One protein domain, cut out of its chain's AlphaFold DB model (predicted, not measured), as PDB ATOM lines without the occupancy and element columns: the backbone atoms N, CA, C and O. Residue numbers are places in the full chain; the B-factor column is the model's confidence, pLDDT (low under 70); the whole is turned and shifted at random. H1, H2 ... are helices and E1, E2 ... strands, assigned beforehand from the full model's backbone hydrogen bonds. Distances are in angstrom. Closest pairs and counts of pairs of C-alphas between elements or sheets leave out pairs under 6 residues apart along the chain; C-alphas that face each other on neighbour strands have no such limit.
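Overview. This is residues 732 to 747 and 800 to 921 of the 1136 residues of the protein "NACHT domain-containing protein" of Moorea bouillonii PNG (UniProt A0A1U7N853). A small sheet of three strands, E1 to E3, stands at one end of a body of five helices, where only the beginning of H1 and the end of H2 reach it. In the body H2 and H3 lie in the middle, with H1 on one side of them and the hairpin of H4 and H5 on the other. The printed part has 138 residues, with three named strands followed by five named helices, in the order E1 E2 E3 H1 H2 H3 H4 H5; the sheet has the order E1 - E2 - E3, is antiparallel, and the class is mostly helix. The whole is compact, with a radius of gyration of the C-alphas of 14.4 A and spans of 43 by 35 by 32 A.

Along the chain. The sheet holds E1, residues 743 to 746, E2, residues 804 to 811 and 23.1 A long, and E3, residues 817 to 822 and 16.8 A long. E1 begins at C-alpha 743, (-38.203, -46.465, 32.382). The helices are H1, residues 825 to 838, 20.2 A; H2, residues 843 to 859, 23.5 A; H3, residues 867 to 883, 24.9 A; H4, residues 887 to 896, 14.2 A; and H5, residues 903 to 917, 21.4 A. H2 begins at C-alpha 843, (-26.467, -21.788, 23.686), and H5 ends at C-alpha 917, (-43.534, -20.410, 34.095).

Arrangement. E1 and E2 are antiparallel, with N 743 and O 807 within hydrogen-bond range at 2.9 A. E2 and E3 form a hairpin, with N 810 and O 818 at 2.8 A. H1 only grazes the sheet, with residues 825 to 827; the C-alphas of Leu 806 in E2 and Leu 826 are 6.3 A apart. H2 only grazes it with residues 856 to 859. H1 touches H3 at a shallow tilt of 27 degrees, the same way, closest at the C-alphas of Ala 837 and Leu 879, 4.4 A. H2, H3, H4 and H5 form an up-and-down bundle, each running against the one before. H2 and H3 are a helical hairpin at 29 degrees, closest at the C-alphas of Tyr 857 and Leu 872, 6.3 A. H4 and H5 are another at 21 degrees, closest at the C-alphas of Ala 896 and Trp 906, 5.7 A. H1 is apart from H4 and H5. Every O i to N i+4 pair is within hydrogen-bond range in H1, H2, H4 and H5; in H3, 12 of 13 are.

Size, cuts and confidence. The C-alphas farthest apart are those of Asp 814 and Ala 921, 46.1 A. Residues 748 to 799 are not printed, and C-alphas 747 and 800 are 12.0 A apart across this cut, in the link from E1 to E2. Of the links that are printed whole, none is long. The mean pLDDT of the printed part is 81.3; 17 residues are under 70, among them residues 737 to 740 and 800 to 804.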
ATOM      1  N   ASP A 732     -24.271 -39.473  24.145       82.06
ATOM      2  CA  ASP A 732     -24.956 -40.677  23.669       82.06
ATOM      3  C   ASP A 732     -26.427 -40.735  24.128       82.06
ATOM      4  O   ASP A 732     -27.246 -41.453  23.553       82.06
ATOM      5  N   TYR A 733     -26.798 -39.939  25.136       88.31
ATOM      6  CA  TYR A 733     -28.159 -39.884  25.659       88.31
ATOM      7  C   TYR A 733     -29.039 -38.940  24.830       88.31
ATOM      8  O   TYR A 733     -29.074 -37.730  25.049       88.31
ATOM      9  N   GLN A 734     -29.785 -39.478  23.868       82.88
ATOM     10  CA  GLN A 734     -30.703 -38.698  23.026       82.88
ATOM     11  C   GLN A 734     -32.147 -39.192  23.177       82.88
ATOM     12  O   GLN A 734     -32.682 -39.816  22.255       82.88
ATOM     13  N   PRO A 735     -32.792 -38.936  24.331       80.75
ATOM     14  CA  PRO A 735     -34.169 -39.347  24.551       80.75
ATOM     15  C   PRO A 735     -35.081 -38.656  23.536       80.75
ATOM     16  O   PRO A 735     -35.076 -37.432  23.400       80.75
ATOM     17  N   LYS A 736     -35.880 -39.449  22.823       73.12
ATOM     18  CA  LYS A 736     -36.962 -38.960  21.966       73.12
ATOM     19  C   LYS A 736     -38.220 -39.752  22.248       73.12
ATOM     20  O   LYS A 736     -38.222 -40.980  22.183       73.12
ATOM     21  N   ILE A 737     -39.299 -39.026  22.506       68.00
ATOM     22  CA  ILE A 737     -40.556 -39.631  22.937       68.00
ATOM     23  C   ILE A 737     -41.253 -40.426  21.811       68.00
ATOM     24  O   ILE A 737     -42.019 -41.353  22.077       68.00
ATOM     25  N   ASP A 738     -40.943 -40.105  20.549       68.31
ATOM     26  CA  ASP A 738     -41.447 -40.796  19.353       68.31
ATOM     27  C   ASP A 738     -40.976 -42.265  19.251       68.31
ATOM     28  O   ASP A 738     -41.488 -43.012  18.417       68.31
ATOM     29  N   HIS A 739     -39.981 -42.686  20.044       67.12
ATOM     30  CA  HIS A 739     -39.323 -43.993  19.906       67.12
ATOM     31  C   HIS A 739     -39.650 -44.995  21.025       67.12
ATOM     32  O   HIS A 739     -39.225 -46.141  20.931       67.12
ATOM     33  N   GLY A 740     -40.409 -44.611  22.059       68.75
ATOM     34  CA  GLY A 740     -40.798 -45.501  23.164       68.75
ATOM     35  C   GLY A 740     -40.900 -44.791  24.518       68.75
ATOM     36  O   GLY A 740     -40.799 -43.568  24.602       68.75
ATOM     37  N   GLU A 741     -41.138 -45.555  25.581       78.00
ATOM     38  CA  GLU A 741     -41.152 -45.072  26.973       78.00
ATOM     39  C   GLU A 741     -39.755 -45.109  27.595       78.00
ATOM     40  O   GLU A 741     -38.975 -46.031  27.342       78.00
ATOM     41  N   ILE A 742     -39.471 -44.133  28.457       84.62
ATOM     42  CA  ILE A 742     -38.298 -44.136  29.330       84.62
ATOM     43  C   ILE A 742     -38.712 -44.781  30.650       84.62
ATOM     44  O   ILE A 742     -39.760 -44.449  31.202       84.62
ATOM     45  N   LYS A 743     -37.902 -45.713  31.155       84.00
ATOM     46  CA  LYS A 743     -38.203 -46.465  32.382       84.00
ATOM     47  C   LYS A 743     -37.118 -46.280  33.424       84.00
ATOM     48  O   LYS A 743     -35.934 -46.211  33.094       84.00
ATOM     49  N   ILE A 744     -37.536 -46.263  34.686       81.69
ATOM     50  CA  ILE A 744     -36.653 -46.244  35.849       81.69
ATOM     51  C   ILE A 744     -36.606 -47.656  36.440       81.69
ATOM     52  O   ILE A 744     -37.639 -48.274  36.696       81.69
ATOM     53  N   ARG A 745     -35.404 -48.198  36.662       78.50
ATOM     54  CA  ARG A 745     -35.200 -49.493  37.332       78.50
ATOM     55  C   ARG A 745     -34.303 -49.329  38.549       78.50
ATOM     56  O   ARG A 745     -33.333 -48.585  38.501       78.50
ATOM     57  N   LYS A 746     -34.593 -50.063  39.626       66.75
ATOM     58  CA  LYS A 746     -33.671 -50.200  40.762       66.75
ATOM     59  C   LYS A 746     -32.734 -51.381  40.518       66.75
ATOM     60  O   LYS A 746     -33.215 -52.466  40.190       66.75
ATOM     61  N   THR A 747     -31.427 -51.204  40.683       52.88
ATOM     62  CA  THR A 747     -30.465 -52.309  40.675       52.88
ATOM     63  C   THR A 747     -30.767 -53.210  41.865       52.88
ATOM     64  O   THR A 747     -30.565 -52.858  43.023       52.88
ATOM     65  N   PRO A 800     -31.094 -39.191  43.001       42.50
ATOM     66  CA  PRO A 800     -31.514 -40.581  42.889       42.50
ATOM     67  C   PRO A 800     -30.361 -41.478  43.358       42.50
ATOM     68  O   PRO A 800     -29.207 -41.221  43.009       42.50
ATOM     69  N   SER A 801     -30.654 -42.500  44.172       45.81
ATOM     70  CA  SER A 801     -29.641 -43.442  44.680       45.81
ATOM     71  C   SER A 801     -28.775 -43.972  43.531       45.81
ATOM     72  O   SER A 801     -29.298 -44.167  42.434       45.81
ATOM     73  N   LYS A 802     -27.487 -44.275  43.775       50.28
ATOM     74  CA  LYS A 802     -26.591 -44.930  42.785       50.28
ATOM     75  C   LYS A 802     -27.190 -46.213  42.177       50.28
ATOM     76  O   LYS A 802     -26.739 -46.675  41.137       50.28
ATOM     77  N   ASP A 803     -28.235 -46.737  42.809       55.38
ATOM     78  CA  ASP A 803     -29.013 -47.889  42.383       55.38
ATOM     79  C   ASP A 803     -30.105 -47.606  41.331       55.38
ATOM     80  O   ASP A 803     -30.890 -48.498  41.018       55.38
ATOM     81  N   VAL A 804     -30.234 -46.383  40.806       67.12
ATOM     82  CA  VAL A 804     -31.267 -46.041  39.811       67.12
ATOM     83  C   VAL A 804     -30.702 -46.097  38.393       67.12
ATOM     84  O   VAL A 804     -29.825 -45.325  38.033       67.12
ATOM     85  N   VAL A 805     -31.259 -46.975  37.562       80.06
ATOM     86  CA  VAL A 805     -30.909 -47.133  36.147       80.06
ATOM     87  C   VAL A 805     -31.994 -46.519  35.278       80.06
ATOM     88  O   VAL A 805     -33.169 -46.881  35.396       80.06
ATOM     89  N   LEU A 806     -31.590 -45.617  34.384       84.94
ATOM     90  CA  LEU A 806     -32.458 -45.088  33.340       84.94
ATOM     91  C   LEU A 806     -32.369 -45.999  32.111       84.94
ATOM     92  O   LEU A 806     -31.266 -46.309  31.665       84.94
ATOM     93  N   VAL A 807     -33.516 -46.400  31.563       84.94
ATOM     94  CA  VAL A 807     -33.622 -47.196  30.333       84.94
ATOM     95  C   VAL A 807     -34.368 -46.381  29.281       84.94
ATOM     96  O   VAL A 807     -35.490 -45.948  29.544       84.94
ATOM     97  N   TRP A 808     -33.784 -46.177  28.098       86.94
ATOM     98  CA  TRP A 808     -34.381 -45.348  27.042       86.94
ATOM     99  C   TRP A 808     -34.276 -45.985  25.647       86.94
ATOM    100  O   TRP A 808     -33.346 -46.754  25.384       86.94
ATOM    101  N   PRO A 809     -35.222 -45.676  24.739       83.06
ATOM    102  CA  PRO A 809     -35.212 -46.180  23.371       83.06
ATOM    103  C   PRO A 809     -34.214 -45.424  22.483       83.06
ATOM    104  O   PRO A 809     -34.096 -44.200  22.545       83.06
ATOM    105  N   VAL A 810     -33.545 -46.157  21.593       80.94
ATOM    106  CA  VAL A 810     -32.622 -45.653  20.571       80.94
ATOM    107  C   VAL A 810     -32.980 -46.269  19.224       80.94
ATOM    108  O   VAL A 810     -33.068 -47.493  19.087       80.94
ATOM    109  N   LEU A 811     -33.181 -45.416  18.219       76.62
ATOM    110  CA  LEU A 811     -33.494 -45.837  16.857       76.62
ATOM    111  C   LEU A 811     -32.205 -46.236  16.123       76.62
ATOM    112  O   LEU A 811     -31.326 -45.399  15.921       76.62
ATOM    113  N   GLY A 812     -32.094 -47.504  15.733       69.50
ATOM    114  CA  GLY A 812     -30.993 -48.002  14.909       69.50
ATOM    115  C   GLY A 812     -31.116 -47.582  13.440       69.50
ATOM    116  O   GLY A 812     -32.192 -47.190  12.983       69.50
ATOM    117  N   GLU A 813     -30.022 -47.713  12.682       70.19
ATOM    118  CA  GLU A 813     -29.969 -47.387  11.242       70.19
ATOM    119  C   GLU A 813     -31.024 -48.156  10.419       70.19
ATOM    120  O   GLU A 813     -31.574 -47.621   9.458       70.19
ATOM    121  N   ASP A 814     -31.403 -49.356  10.870       71.00
ATOM    122  CA  ASP A 814     -32.426 -50.211  10.253       71.00
ATOM    123  C   ASP A 814     -33.874 -49.863  10.671       71.00
ATOM    124  O   ASP A 814     -34.796 -50.649  10.452       71.00
ATOM    125  N   SER A 815     -34.107 -48.703  11.302       71.38
ATOM    126  CA  SER A 815     -35.411 -48.292  11.867       71.38
ATOM    127  C   SER A 815     -35.957 -49.206  12.980       71.38
ATOM    128  O   SER A 815     -37.139 -49.139  13.321       71.38
ATOM    129  N   THR A 816     -35.110 -50.050  13.573       73.69
ATOM    130  CA  THR A 816     -35.446 -50.881  14.738       73.69
ATOM    131  C   THR A 816     -35.179 -50.115  16.036       73.69
ATOM    132  O   THR A 816     -34.183 -49.403  16.158       73.69
ATOM    133  N   VAL A 817     -36.080 -50.228  17.018       76.19
ATOM    134  CA  VAL A 817     -35.905 -49.602  18.340       76.19
ATOM    135  C   VAL A 817     -35.140 -50.560  19.248       76.19
ATOM    136  O   VAL A 817     -35.630 -51.638  19.583       76.19
ATOM    137  N   SER A 818     -33.940 -50.157  19.652       80.06
ATOM    138  CA  SER A 818     -33.146 -50.806  20.701       80.06
ATOM    139  C   SER A 818     -33.294 -50.040  22.017       80.06
ATOM    140  O   SER A 818     -33.684 -48.877  21.999       80.06
ATOM    141  N   TYR A 819     -33.003 -50.663  23.160       82.12
ATOM    142  CA  TYR A 819     -33.019 -49.982  24.459       82.12
ATOM    143  C   TYR A 819     -31.608 -49.930  25.035       82.12
ATOM    144  O   TYR A 819     -30.910 -50.943  25.057       82.12
ATOM    145  N   GLN A 820     -31.207 -48.751  25.502       83.31
ATOM    146  CA  GLN A 820     -29.969 -48.539  26.245       83.31
ATOM    147  C   GLN A 820     -30.285 -48.323  27.721       83.31
ATOM    148  O   GLN A 820     -31.350 -47.807  28.059       83.31
ATOM    149  N   GLU A 821     -29.365 -48.728  28.594       83.56
ATOM    150  CA  GLU A 821     -29.494 -48.539  30.035       83.56
ATOM    151  C   GLU A 821     -28.202 -47.990  30.643       83.56
ATOM    152  O   GLU A 821     -27.102 -48.383  30.252       83.56
ATOM    153  N   SER A 822     -28.330 -47.061  31.592       82.00
ATOM    154  CA  SER A 822     -27.188 -46.528  32.338       82.00
ATOM    155  C   SER A 822     -27.582 -46.132  33.764       82.00
ATOM    156  O   SER A 822     -28.585 -45.434  33.946       82.00
ATOM    157  N   PRO A 823     -26.791 -46.533  34.780       74.88
ATOM    158  CA  PRO A 823     -27.004 -46.127  36.169       74.88
ATOM    159  C   PRO A 823     -26.657 -44.655  36.440       74.88
ATOM    160  O   PRO A 823     -27.074 -44.104  37.452       74.88
ATOM    161  N   LEU A 824     -25.887 -44.004  35.561       81.00
ATOM    162  CA  LEU A 824     -25.353 -42.660  35.824       81.00
ATOM    163  C   LEU A 824     -26.052 -41.554  35.032       81.00
ATOM    164  O   LEU A 824     -26.069 -40.416  35.488       81.00
ATOM    165  N   VAL A 825     -26.710 -41.877  33.911       85.56
ATOM    166  CA  VAL A 825     -27.306 -40.873  33.007       85.56
ATOM    167  C   VAL A 825     -28.280 -39.938  33.719       85.56
ATOM    168  O   VAL A 825     -28.250 -38.735  33.476       85.56
ATOM    169  N   LEU A 826     -29.119 -40.450  34.624       85.31
ATOM    170  CA  LEU A 826     -30.049 -39.598  35.366       85.31
ATOM    171  C   LEU A 826     -29.309 -38.628  36.301       85.31
ATOM    172  O   LEU A 826     -29.653 -37.450  36.355       85.31
ATOM    173  N   GLN A 827     -28.281 -39.098  37.011       83.12
ATOM    174  CA  GLN A 827     -27.469 -38.249  37.888       83.12
ATOM    175  C   GLN A 827     -26.676 -37.214  37.083       83.12
ATOM    176  O   GLN A 827     -26.658 -36.040  37.449       83.12
ATOM    177  N   ASP A 828     -26.084 -37.625  35.960       87.44
ATOM    178  CA  ASP A 828     -25.383 -36.749  35.024       87.44
ATOM    179  C   ASP A 828     -26.300 -35.651  34.479       87.44
ATOM    180  O   ASP A 828     -25.905 -34.487  34.416       87.44
ATOM    181  N   LEU A 829     -27.534 -36.012  34.127       89.25
ATOM    182  CA  LEU A 829     -28.525 -35.098  33.579       89.25
ATOM    183  C   LEU A 829     -29.003 -34.082  34.624       89.25
ATOM    184  O   LEU A 829     -29.074 -32.887  34.334       89.25
ATOM    185  N   LEU A 830     -29.292 -34.534  35.848       86.75
ATOM    186  CA  LEU A 830     -29.682 -33.657  36.956       86.75
ATOM    187  C   LEU A 830     -28.546 -32.712  37.360       86.75
ATOM    188  O   LEU A 830     -28.785 -31.525  37.593       86.75
ATOM    189  N   PHE A 831     -27.309 -33.216  37.388       86.44
ATOM    190  CA  PHE A 831     -26.118 -32.408  37.623       86.44
ATOM    191  C   PHE A 831     -25.926 -31.363  36.517       86.44
ATOM    192  O   PHE A 831     -25.736 -30.186  36.814       86.44
ATOM    193  N   ALA A 832     -26.048 -31.749  35.242       88.81
ATOM    194  CA  ALA A 832     -25.962 -30.811  34.125       88.81
ATOM    195  C   ALA A 832     -27.060 -29.737  34.197       88.81
ATOM    196  O   ALA A 832     -26.779 -28.558  33.986       88.81
ATOM    197  N   GLY A 833     -28.287 -30.120  34.566       87.69
ATOM    198  CA  GLY A 833     -29.378 -29.184  34.834       87.69
ATOM    199  C   GLY A 833     -29.052 -28.193  35.951       87.69
ATOM    200  O   GLY A 833     -29.311 -27.004  35.795       87.69
ATOM    201  N   GLN A 834     -28.429 -28.652  37.040       83.50
ATOM    202  CA  GLN A 834     -28.005 -27.777  38.133       83.50
ATOM    203  C   GLN A 834     -26.917 -26.792  37.694       83.50
ATOM    204  O   GLN A 834     -27.044 -25.596  37.929       83.50
ATOM    205  N   VAL A 835     -25.884 -27.268  36.991       84.81
ATOM    206  CA  VAL A 835     -24.816 -26.403  36.464       84.81
ATOM    207  C   VAL A 835     -25.397 -25.312  35.564       84.81
ATOM    208  O   VAL A 835     -25.039 -24.147  35.685       84.81
ATOM    209  N   LEU A 836     -26.333 -25.658  34.682       85.31
ATOM    210  CA  LEU A 836     -26.971 -24.701  33.773       85.31
ATOM    211  C   LEU A 836     -27.935 -23.721  34.469       85.31
ATOM    212  O   LEU A 836     -28.282 -22.692  33.877       85.31
ATOM    213  N   ALA A 837     -28.385 -24.038  35.685       77.62
ATOM    214  CA  ALA A 837     -29.207 -23.158  36.513       77.62
ATOM    215  C   ALA A 837     -28.377 -22.114  37.279       77.62
ATOM    216  O   ALA A 837     -28.951 -21.155  37.777       77.62
ATOM    217  N   ASP A 838     -27.051 -22.272  37.334       73.56
ATOM    218  CA  ASP A 838     -26.143 -21.352  38.031       73.56
ATOM    219  C   ASP A 838     -25.068 -20.739  37.104       73.56
ATOM    220  O   ASP A 838     -24.434 -19.740  37.455       73.56
ATOM    221  N   VAL A 839     -24.862 -21.303  35.904       77.56
ATOM    222  CA  VAL A 839     -23.779 -20.937  34.976       77.56
ATOM    223  C   VAL A 839     -24.313 -20.663  33.569       77.56
ATOM    224  O   VAL A 839     -24.995 -21.495  32.964       77.56
ATOM    225  N   ASP A 840     -23.954 -19.506  33.002       76.62
ATOM    226  CA  ASP A 840     -24.238 -19.200  31.596       76.62
ATOM    227  C   ASP A 840     -23.196 -19.867  30.685       76.62
ATOM    228  O   ASP A 840     -21.986 -19.727  30.869       76.62
ATOM    229  N   VAL A 841     -23.665 -20.632  29.701       78.06
ATOM    230  CA  VAL A 841     -22.816 -21.436  28.808       78.06
ATOM    231  C   VAL A 841     -23.270 -21.292  27.359       78.06
ATOM    232  O   VAL A 841     -24.321 -20.724  27.067       78.06
ATOM    233  N   ASN A 842     -22.499 -21.860  26.427       80.19
ATOM    234  CA  ASN A 842     -22.850 -21.904  25.009       80.19
ATOM    235  C   ASN A 842     -24.303 -22.365  24.761       80.19
ATOM    236  O   ASN A 842     -24.700 -23.461  25.170       80.19
ATOM    237  N   SER A 843     -25.052 -21.563  23.995       82.69
ATOM    238  CA  SER A 843     -26.467 -21.788  23.686       82.69
ATOM    239  C   SER A 843     -26.761 -23.152  23.057       82.69
ATOM    240  O   SER A 843     -27.798 -23.736  23.350       82.69
ATOM    241  N   LYS A 844     -25.850 -23.718  22.253       86.44
ATOM    242  CA  LYS A 844     -26.043 -25.050  21.648       86.44
ATOM    243  C   LYS A 844     -26.026 -26.169  22.685       86.44
ATOM    244  O   LYS A 844     -26.836 -27.087  22.611       86.44
ATOM    245  N   ILE A 845     -25.092 -26.106  23.635       85.75
ATOM    246  CA  ILE A 845     -24.963 -27.125  24.686       85.75
ATOM    247  C   ILE A 845     -26.136 -27.005  25.648       85.75
ATOM    248  O   ILE A 845     -26.765 -28.007  25.970       85.75
ATOM    249  N   ARG A 846     -26.457 -25.769  26.038       88.69
ATOM    250  CA  ARG A 846     -27.605 -25.458  26.882       88.69
ATOM    251  C   ARG A 846     -28.904 -25.988  26.275       88.69
ATOM    252  O   ARG A 846     -29.588 -26.769  26.925       88.69
ATOM    253  N   ALA A 847     -29.186 -25.655  25.014       89.38
ATOM    254  CA  ALA A 847     -30.372 -26.134  24.306       89.38
ATOM    255  C   ALA A 847     -30.444 -27.668  24.260       89.38
ATOM    256  O   ALA A 847     -31.503 -28.234  24.509       89.38
ATOM    257  N   ARG A 848     -29.316 -28.350  24.014       91.06
ATOM    258  CA  ARG A 848     -29.254 -29.820  24.010       91.06
ATOM    259  C   ARG A 848     -29.600 -30.427  25.371       91.06
ATOM    260  O   ARG A 848     -30.405 -31.350  25.422       91.06
ATOM    261  N   VAL A 849     -29.016 -29.930  26.460       90.88
ATOM    262  CA  VAL A 849     -29.268 -30.471  27.809       90.88
ATOM    263  C   VAL A 849     -30.687 -30.149  28.279       90.88
ATOM    264  O   VAL A 849     -31.352 -31.018  28.835       90.88
ATOM    265  N   ILE A 850     -31.192 -28.938  28.006       91.75
ATOM    266  CA  ILE A 850     -32.597 -28.586  28.270       91.75
ATOM    267  C   ILE A 850     -33.519 -29.551  27.524       91.75
ATOM    268  O   ILE A 850     -34.442 -30.108  28.113       91.75
ATOM    269  N   GLN A 851     -33.237 -29.797  26.246       91.50
ATOM    270  CA  GLN A 851     -33.995 -30.738  25.440       91.50
ATOM    271  C   GLN A 851     -33.953 -32.158  26.036       91.50
ATOM    272  O   GLN A 851     -34.994 -32.799  26.146       91.50
ATOM    273  N   GLN A 852     -32.786 -32.641  26.479       92.25
ATOM    274  CA  GLN A 852     -32.659 -33.934  27.164       92.25
ATOM    275  C   GLN A 852     -33.487 -33.983  28.456       92.25
ATOM    276  O   GLN A 852     -34.182 -34.971  28.677       92.25
ATOM    277  N   LEU A 853     -33.468 -32.935  29.286       92.88
ATOM    278  CA  LEU A 853     -34.275 -32.841  30.511       92.88
ATOM    279  C   LEU A 853     -35.778 -32.885  30.208       92.88
ATOM    280  O   LEU A 853     -36.492 -33.692  30.802       92.88
ATOM    281  N   VAL A 854     -36.240 -32.070  29.254       92.50
ATOM    282  CA  VAL A 854     -37.650 -32.014  28.836       92.50
ATOM    283  C   VAL A 854     -38.107 -33.370  28.303       92.50
ATOM    284  O   VAL A 854     -39.119 -33.900  28.756       92.50
ATOM    285  N   TRP A 855     -37.348 -33.979  27.390       90.19
ATOM    286  CA  TRP A 855     -37.705 -35.284  26.838       90.19
ATOM    287  C   TRP A 855     -37.622 -36.415  27.861       90.19
ATOM    288  O   TRP A 855     -38.414 -37.348  27.777       90.19
ATOM    289  N   THR A 856     -36.711 -36.334  28.834       91.19
ATOM    290  CA  THR A 856     -36.658 -37.302  29.938       91.19
ATOM    291  C   THR A 856     -37.918 -37.205  30.783       91.19
ATOM    292  O   THR A 856     -38.585 -38.211  30.982       91.19
ATOM    293  N   TYR A 857     -38.286 -35.996  31.213       91.62
ATOM    294  CA  TYR A 857     -39.509 -35.758  31.981       91.62
ATOM    295  C   TYR A 857     -40.758 -36.260  31.240       91.62
ATOM    296  O   TYR A 857     -41.553 -37.005  31.804       91.62
ATOM    297  N   LEU A 858     -40.906 -35.918  29.957       88.31
ATOM    298  CA  LEU A 858     -42.070 -36.318  29.158       88.31
ATOM    299  C   LEU A 858     -42.071 -37.801  28.756       88.31
ATOM    300  O   LEU A 858     -43.124 -38.356  28.439       88.31
ATOM    301  N   GLY A 859     -40.900 -38.434  28.698       86.19
ATOM    302  CA  GLY A 859     -40.759 -39.845  28.349       86.19
ATOM    303  C   GLY A 859     -41.010 -40.796  29.519       86.19
ATOM    304  O   GLY A 859     -41.252 -41.976  29.265       86.19
ATOM    305  N   LEU A 860     -40.954 -40.297  30.759       87.94
ATOM    306  CA  LEU A 860     -41.191 -41.065  31.979       87.94
ATOM    307  C   LEU A 860     -42.690 -41.280  32.231       87.94
ATOM    308  O   LEU A 860     -43.478 -40.335  32.348       87.94
ATOM    309  N   ASP A 861     -43.058 -42.548  32.369       82.94
ATOM    310  CA  ASP A 861     -44.404 -42.989  32.741       82.94
ATOM    311  C   ASP A 861     -44.540 -43.095  34.271       82.94
ATOM    312  O   ASP A 861     -44.734 -44.165  34.836       82.94
ATOM    313  N   GLU A 862     -44.301 -41.975  34.954       82.62
ATOM    314  CA  GLU A 862     -44.402 -41.853  36.411       82.62
ATOM    315  C   GLU A 862     -45.301 -40.659  36.768       82.62
ATOM    316  O   GLU A 862     -45.376 -39.680  36.010       82.62
ATOM    317  N   ASP A 863     -45.960 -40.729  37.925       80.50
ATOM    318  CA  ASP A 863     -46.836 -39.674  38.448       80.50
ATOM    319  C   ASP A 863     -46.053 -38.592  39.217       80.50
ATOM    320  O   ASP A 863     -44.874 -38.754  39.547       80.50
ATOM    321  N   PHE A 864     -46.714 -37.476  39.550       80.25
ATOM    322  CA  PHE A 864     -46.091 -36.361  40.280       80.25
ATOM    323  C   PHE A 864     -45.633 -36.719  41.703       80.25
ATOM    324  O   PHE A 864     -44.751 -36.046  42.229       80.25
ATOM    325  N   GLU A 865     -46.148 -37.800  42.300       74.81
ATOM    326  CA  GLU A 865     -45.665 -38.310  43.594       74.81
ATOM    327  C   GLU A 865     -44.201 -38.809  43.505       74.81
ATOM    328  O   GLU A 865     -43.458 -38.800  44.497       74.81
ATOM    329  N   HIS A 866     -43.747 -39.219  42.310       81.81
ATOM    330  CA  HIS A 866     -42.427 -39.806  42.101       81.81
ATOM    331  C   HIS A 866     -41.300 -38.760  42.220       81.81
ATOM    332  O   HIS A 866     -41.275 -37.743  41.523       81.81
ATOM    333  N   GLU A 867     -40.290 -39.040  43.053       77.56
ATOM    334  CA  GLU A 867     -39.211 -38.089  43.379       77.56
ATOM    335  C   GLU A 867     -38.455 -37.570  42.148       77.56
ATOM    336  O   GLU A 867     -38.194 -36.378  42.027       77.56
ATOM    337  N   THR A 868     -38.160 -38.445  41.184       83.62
ATOM    338  CA  THR A 868     -37.466 -38.057  39.945       83.62
ATOM    339  C   THR A 868     -38.264 -37.072  39.090       83.62
ATOM    340  O   THR A 868     -37.667 -36.180  38.492       83.62
ATOM    341  N   ILE A 869     -39.594 -37.206  39.034       87.12
ATOM    342  CA  ILE A 869     -40.452 -36.300  38.261       87.12
ATOM    343  C   ILE A 869     -40.404 -34.900  38.869       87.12
ATOM    344  O   ILE A 869     -40.180 -33.922  38.152       87.12
ATOM    345  N   LYS A 870     -40.526 -34.818  40.198       85.81
ATOM    346  CA  LYS A 870     -40.416 -33.559  40.942       85.81
ATOM    347  C   LYS A 870     -39.058 -32.909  40.725       85.81
ATOM    348  O   LYS A 870     -38.992 -31.739  40.359       85.81
ATOM    349  N   GLU A 871     -37.983 -33.679  40.862       81.44
ATOM    350  CA  GLU A 871     -36.620 -33.175  40.714       81.44
ATOM    351  C   GLU A 871     -36.352 -32.623  39.303       81.44
ATOM    352  O   GLU A 871     -35.787 -31.537  39.157       81.44
ATOM    353  N   LEU A 872     -36.815 -33.318  38.257       90.00
ATOM    354  CA  LEU A 872     -36.723 -32.839  36.875       90.00
ATOM    355  C   LEU A 872     -37.500 -31.530  36.682       90.00
ATOM    356  O   LEU A 872     -36.954 -30.583  36.116       90.00
ATOM    357  N   LEU A 873     -38.734 -31.439  37.186       90.12
ATOM    358  CA  LEU A 873     -39.542 -30.218  37.107       90.12
ATOM    359  C   LEU A 873     -38.891 -29.042  37.837       90.12
ATOM    360  O   LEU A 873     -38.829 -27.939  37.292       90.12
ATOM    361  N   ILE A 874     -38.363 -29.269  39.042       84.38
ATOM    362  CA  ILE A 874     -37.631 -28.260  39.819       84.38
ATOM    363  C   ILE A 874     -36.416 -27.764  39.027       84.38
ATOM    364  O   ILE A 874     -36.203 -26.555  38.927       84.38
ATOM    365  N   ARG A 875     -35.641 -28.664  38.403       88.19
ATOM    366  CA  ARG A 875     -34.504 -28.270  37.552       88.19
ATOM    367  C   ARG A 875     -34.938 -27.449  36.348       88.19
ATOM    368  O   ARG A 875     -34.338 -26.411  36.088       88.19
ATOM    369  N   LEU A 876     -35.991 -27.867  35.651       91.69
ATOM    370  CA  LEU A 876     -36.557 -27.124  34.524       91.69
ATOM    371  C   LEU A 876     -37.015 -25.716  34.935       91.69
ATOM    372  O   LEU A 876     -36.718 -24.745  34.239       91.69
ATOM    373  N   ARG A 877     -37.659 -25.577  36.098       89.25
ATOM    374  CA  ARG A 877     -38.069 -24.275  36.638       89.25
ATOM    375  C   ARG A 877     -36.874 -23.405  37.037       89.25
ATOM    376  O   ARG A 877     -36.853 -22.222  36.708       89.25
ATOM    377  N   ASN A 878     -35.866 -23.967  37.707       83.00
ATOM    378  CA  ASN A 878     -34.665 -23.229  38.115       83.00
ATOM    379  C   ASN A 878     -33.859 -22.727  36.906       83.00
ATOM    380  O   ASN A 878     -33.360 -21.601  36.921       83.00
ATOM    381  N   LEU A 879     -33.787 -23.527  35.837       85.44
ATOM    382  CA  LEU A 879     -33.169 -23.136  34.567       85.44
ATOM    383  C   LEU A 879     -33.818 -21.898  33.954       85.44
ATOM    384  O   LEU A 879     -33.112 -21.023  33.442       85.44
ATOM    385  N   GLU A 880     -35.147 -21.836  34.016       84.81
ATOM    386  CA  GLU A 880     -35.912 -20.679  33.568       84.81
ATOM    387  C   GLU A 880     -35.711 -19.478  34.492       84.81
ATOM    388  O   GLU A 880     -35.328 -18.401  34.021       84.81
ATOM    389  N   ARG A 881     -35.838 -19.680  35.808       79.12
ATOM    390  CA  ARG A 881     -35.642 -18.639  36.830       79.12
ATOM    391  C   ARG A 881     -34.285 -17.942  36.725       79.12
ATOM    392  O   ARG A 881     -34.186 -16.754  37.021       79.12
ATOM    393  N   PHE A 882     -33.239 -18.659  36.314       71.69
ATOM    394  CA  PHE A 882     -31.892 -18.102  36.192       71.69
ATOM    395  C   PHE A 882     -31.697 -17.184  34.976       71.69
ATOM    396  O   PHE A 882     -31.104 -16.118  35.128       71.69
ATOM    397  N   ASN A 883     -32.145 -17.589  33.779       69.31
ATOM    398  CA  ASN A 883     -31.777 -16.905  32.525       69.31
ATOM    399  C   ASN A 883     -32.911 -16.067  31.917       69.31
ATOM    400  O   ASN A 883     -32.625 -15.178  31.123       69.31
ATOM    401  N   GLN A 884     -34.172 -16.350  32.259       68.88
ATOM    402  CA  GLN A 884     -35.341 -15.626  31.736       68.88
ATOM    403  C   GLN A 884     -35.397 -15.545  30.194       68.88
ATOM    404  O   GLN A 884     -35.648 -14.488  29.621       68.88
ATOM    405  N   LYS A 885     -35.105 -16.661  29.501       74.19
ATOM    406  CA  LYS A 885     -35.035 -16.743  28.017       74.19
ATOM    407  C   LYS A 885     -36.152 -17.578  27.370       74.19
ATOM    408  O   LYS A 885     -36.166 -17.733  26.138       74.19
ATOM    409  N   ASP A 886     -37.050 -18.132  28.181       81.94
ATOM    410  CA  ASP A 886     -38.156 -19.005  27.774       81.94
ATOM    411  C   ASP A 886     -37.695 -20.226  26.952       81.94
ATOM    412  O   ASP A 886     -38.394 -20.693  26.056       81.94
ATOM    413  N   GLU A 887     -36.471 -20.714  27.171       87.19
ATOM    414  CA  GLU A 887     -35.890 -21.820  26.395       87.19
ATOM    415  C   GLU A 887     -36.571 -23.157  26.701       87.19
ATOM    416  O   GLU A 887     -36.939 -23.890  25.785       87.19
ATOM    417  N   VAL A 888     -36.766 -23.465  27.982       90.50
ATOM    418  CA  VAL A 888     -37.514 -24.636  28.445       90.50
ATOM    419  C   VAL A 888     -38.963 -24.528  27.995       90.50
ATOM    420  O   VAL A 888     -39.508 -25.498  27.469       90.50
ATOM    421  N   ILE A 889     -39.573 -23.347  28.144       89.12
ATOM    422  CA  ILE A 889     -40.960 -23.109  27.725       89.12
ATOM    423  C   ILE A 889     -41.116 -23.348  26.218       89.12
ATOM    424  O   ILE A 889     -42.059 -24.020  25.813       89.12
ATOM    425  N   LYS A 890     -40.171 -22.893  25.382       89.19
ATOM    426  CA  LYS A 890     -40.171 -23.176  23.935       89.19
ATOM    427  C   LYS A 890     -40.113 -24.671  23.638       89.19
ATOM    428  O   LYS A 890     -40.914 -25.145  22.842       89.19
ATOM    429  N   PHE A 891     -39.226 -25.425  24.290       89.88
ATOM    430  CA  PHE A 891     -39.161 -26.878  24.088       89.88
ATOM    431  C   PHE A 891     -40.437 -27.595  24.543       89.88
ATOM    432  O   PHE A 891     -40.885 -28.528  23.877       89.88
ATOM    433  N   LEU A 892     -41.053 -27.151  25.641       89.75
ATOM    434  CA  LEU A 892     -42.351 -27.665  26.079       89.75
ATOM    435  C   LEU A 892     -43.461 -27.313  25.076       89.75
ATOM    436  O   LEU A 892     -44.274 -28.168  24.750       89.75
ATOM    437  N   GLN A 893     -43.473 -26.106  24.509       85.19
ATOM    438  CA  GLN A 893     -44.427 -25.717  23.463       85.19
ATOM    439  C   GLN A 893     -44.220 -26.501  22.157       85.19
ATOM    440  O   GLN A 893     -45.187 -26.924  21.526       85.19
ATOM    441  N   GLU A 894     -42.970 -26.730  21.749       85.62
ATOM    442  CA  GLU A 894     -42.633 -27.588  20.608       85.62
ATOM    443  C   GLU A 894     -43.122 -29.020  20.828       85.62
ATOM    444  O   GLU A 894     -43.731 -29.605  19.928       85.62
ATOM    445  N   ALA A 895     -42.918 -29.564  22.033       83.38
ATOM    446  CA  ALA A 895     -43.462 -30.859  22.410       83.38
ATOM    447  C   ALA A 895     -44.996 -30.839  22.355       83.38
ATOM    448  O   ALA A 895     -45.575 -31.680  21.679       83.38
ATOM    449  N   ALA A 896     -45.660 -29.848  22.956       78.88
ATOM    450  CA  ALA A 896     -47.121 -29.742  22.979       78.88
ATOM    451  C   ALA A 896     -47.758 -29.712  21.578       78.88
ATOM    452  O   ALA A 896     -48.867 -30.215  21.399       78.88
ATOM    453  N   ASN A 897     -47.058 -29.152  20.587       77.12
ATOM    454  CA  ASN A 897     -47.508 -29.080  19.196       77.12
ATOM    455  C   ASN A 897     -47.244 -30.369  18.390       77.12
ATOM    456  O   ASN A 897     -47.665 -30.470  17.234       77.12
ATOM    457  N   ASN A 898     -46.556 -31.366  18.959       77.69
ATOM    458  CA  ASN A 898     -46.304 -32.641  18.294       77.69
ATOM    459  C   ASN A 898     -47.564 -33.526  18.308       77.69
ATOM    460  O   ASN A 898     -47.901 -34.157  19.308       77.69
ATOM    461  N   LEU A 899     -48.212 -33.634  17.145       59.81
ATOM    462  CA  LEU A 899     -49.439 -34.412  16.914       59.81
ATOM    463  C   LEU A 899     -49.311 -35.924  17.191       59.81
ATOM    464  O   LEU A 899     -50.317 -36.626  17.161       59.81
ATOM    465  N   LYS A 900     -48.098 -36.448  17.411       67.19
ATOM    466  CA  LYS A 900     -47.859 -37.868  17.721       67.19
ATOM    467  C   LYS A 900     -47.843 -38.188  19.218       67.19
ATOM    468  O   LYS A 900     -47.727 -39.361  19.571       67.19
ATOM    469  N   LEU A 901     -47.899 -37.186  20.093       70.44
ATOM    470  CA  LEU A 901     -47.878 -37.428  21.534       70.44
ATOM    471  C   LEU A 901     -49.151 -38.128  22.006       70.44
ATOM    472  O   LEU A 901     -50.247 -37.852  21.519       70.44
ATOM    473  N   SER A 902     -49.004 -39.018  22.991       77.44
ATOM    474  CA  SER A 902     -50.161 -39.531  23.718       77.44
ATOM    475  C   SER A 902     -50.839 -38.399  24.498       77.44
ATOM    476  O   SER A 902     -50.199 -37.423  24.898       77.44
ATOM    477  N   GLU A 903     -52.140 -38.555  24.742       77.94
ATOM    478  CA  GLU A 903     -52.953 -37.615  25.527       77.94
ATOM    479  C   GLU A 903     -52.311 -37.313  26.894       77.94
ATOM    480  O   GLU A 903     -52.226 -36.161  27.311       77.94
ATOM    481  N   GLU A 904     -51.768 -38.333  27.561       79.38
ATOM    482  CA  GLU A 904     -51.113 -38.194  28.866       79.38
ATOM    483  C   GLU A 904     -49.849 -37.323  28.809       79.38
ATOM    484  O   GLU A 904     -49.648 -36.442  29.646       79.38
ATOM    485  N   ARG A 905     -49.014 -37.511  27.780       84.44
ATOM    486  CA  ARG A 905     -47.797 -36.711  27.581       84.44
ATOM    487  C   ARG A 905     -48.127 -35.267  27.230       84.44
ATOM    488  O   ARG A 905     -47.432 -34.353  27.677       84.44
ATOM    489  N   TRP A 906     -49.201 -35.049  26.476       86.38
ATOM    490  CA  TRP A 906     -49.712 -33.708  26.218       86.38
ATOM    491  C   TRP A 906     -50.141 -33.019  27.524       86.38
ATOM    492  O   TRP A 906     -49.679 -31.909  27.796       86.38
ATOM    493  N   VAL A 907     -50.907 -33.700  28.392       86.50
ATOM    494  CA  VAL A 907     -51.288 -33.179  29.722       86.50
ATOM    495  C   VAL A 907     -50.051 -32.860  30.570       86.50
ATOM    496  O   VAL A 907     -49.936 -31.746  31.086       86.50
ATOM    497  N   LYS A 908     -49.080 -33.783  30.660       88.31
ATOM    498  CA  LYS A 908     -47.800 -33.567  31.366       88.31
ATOM    499  C   LYS A 908     -47.050 -32.331  30.858       88.31
ATOM    500  O   LYS A 908     -46.436 -31.625  31.658       88.31
ATOM    501  N   THR A 909     -47.120 -32.046  29.557       90.19
ATOM    502  CA  THR A 909     -46.477 -30.879  28.930       90.19
ATOM    503  C   THR A 909     -47.150 -29.563  29.328       90.19
ATOM    504  O   THR A 909     -46.457 -28.592  29.642       90.19
ATOM    505  N   GLN A 910     -48.486 -29.522  29.361       89.00
ATOM    506  CA  GLN A 910     -49.234 -28.326  29.778       89.00
ATOM    507  C   GLN A 910     -48.972 -27.978  31.247       89.00
ATOM    508  O   GLN A 910     -48.700 -26.825  31.582       89.00
ATOM    509  N   LEU A 911     -48.983 -28.989  32.118       91.88
ATOM    510  CA  LEU A 911     -48.719 -28.826  33.548       91.88
ATOM    511  C   LEU A 911     -47.278 -28.397  33.827       91.88
ATOM    512  O   LEU A 911     -47.053 -27.477  34.612       91.88
ATOM    513  N   ALA A 912     -46.308 -28.996  33.129       92.31
ATOM    514  CA  ALA A 912     -44.916 -28.572  33.220       92.31
ATOM    515  C   ALA A 912     -44.734 -27.125  32.757       92.31
ATOM    516  O   ALA A 912     -44.018 -26.375  33.409       92.31
ATOM    517  N   SER A 913     -45.406 -26.712  31.680       92.06
ATOM    518  CA  SER A 913     -45.330 -25.335  31.173       92.06
ATOM    519  C   SER A 913     -45.837 -24.329  32.204       92.06
ATOM    520  O   SER A 913     -45.176 -23.322  32.449       92.06
ATOM    521  N   LEU A 914     -46.965 -24.632  32.857       92.00
ATOM    522  CA  LEU A 914     -47.516 -23.798  33.924       92.00
ATOM    523  C   LEU A 914     -46.579 -23.728  35.141       92.00
ATOM    524  O   LEU A 914     -46.277 -22.640  35.630       92.00
ATOM    525  N   TYR A 915     -46.083 -24.878  35.609       93.19
ATOM    526  CA  TYR A 915     -45.167 -24.951  36.751       93.19
ATOM    527  C   TYR A 915     -43.855 -24.200  36.493       93.19
ATOM    528  O   TYR A 915     -43.406 -23.394  37.307       93.19
ATOM    529  N   VAL A 916     -43.244 -24.434  35.332       91.50
ATOM    530  CA  VAL A 916     -41.972 -23.822  34.937       91.50
ATOM    531  C   VAL A 916     -42.121 -22.307  34.763       91.50
ATOM    532  O   VAL A 916     -41.249 -21.556  35.204       91.50
ATOM    533  N   ALA A 917     -43.246 -21.837  34.216       89.75
ATOM    534  CA  ALA A 917     -43.534 -20.410  34.095       89.75
ATOM    535  C   ALA A 917     -43.647 -19.697  35.455       89.75
ATOM    536  O   ALA A 917     -43.362 -18.506  35.535       89.75
ATOM    537  N   CYS A 918     -43.955 -20.408  36.549       87.31
ATOM    538  CA  CYS A 918     -43.918 -19.844  37.909       87.31
ATOM    539  C   CYS A 918     -42.486 -19.518  38.388       87.31
ATOM    540  O   CYS A 918     -42.292 -19.061  39.515       87.31
ATOM    541  N   GLY A 919     -41.454 -19.818  37.592       79.88
ATOM    542  CA  GLY A 919     -40.086 -19.330  37.784       79.88
ATOM    543  C   GLY A 919     -39.765 -18.022  37.044       79.88
ATOM    544  O   GLY A 919     -38.670 -17.502  37.237       79.88
ATOM    545  N   GLN A 920     -40.670 -17.504  36.205       77.75
ATOM    546  CA  GLN A 920     -40.448 -16.344  35.329       77.75
ATOM    547  C   GLN A 920     -41.106 -15.051  35.831       77.75
ATOM    548  O   GLN A 920     -41.939 -15.061  36.737       77.75
ATOM    549  N   ALA A 921     -40.729 -13.928  35.209       65.75
ATOM    550  CA  ALA A 921     -41.365 -12.628  35.412       65.75
ATOM    551  C   ALA A 921     -42.812 -12.588  34.880       65.75
ATOM    552  O   ALA A 921     -43.225 -13.415  34.061       65.75
TER     553      ALA A 921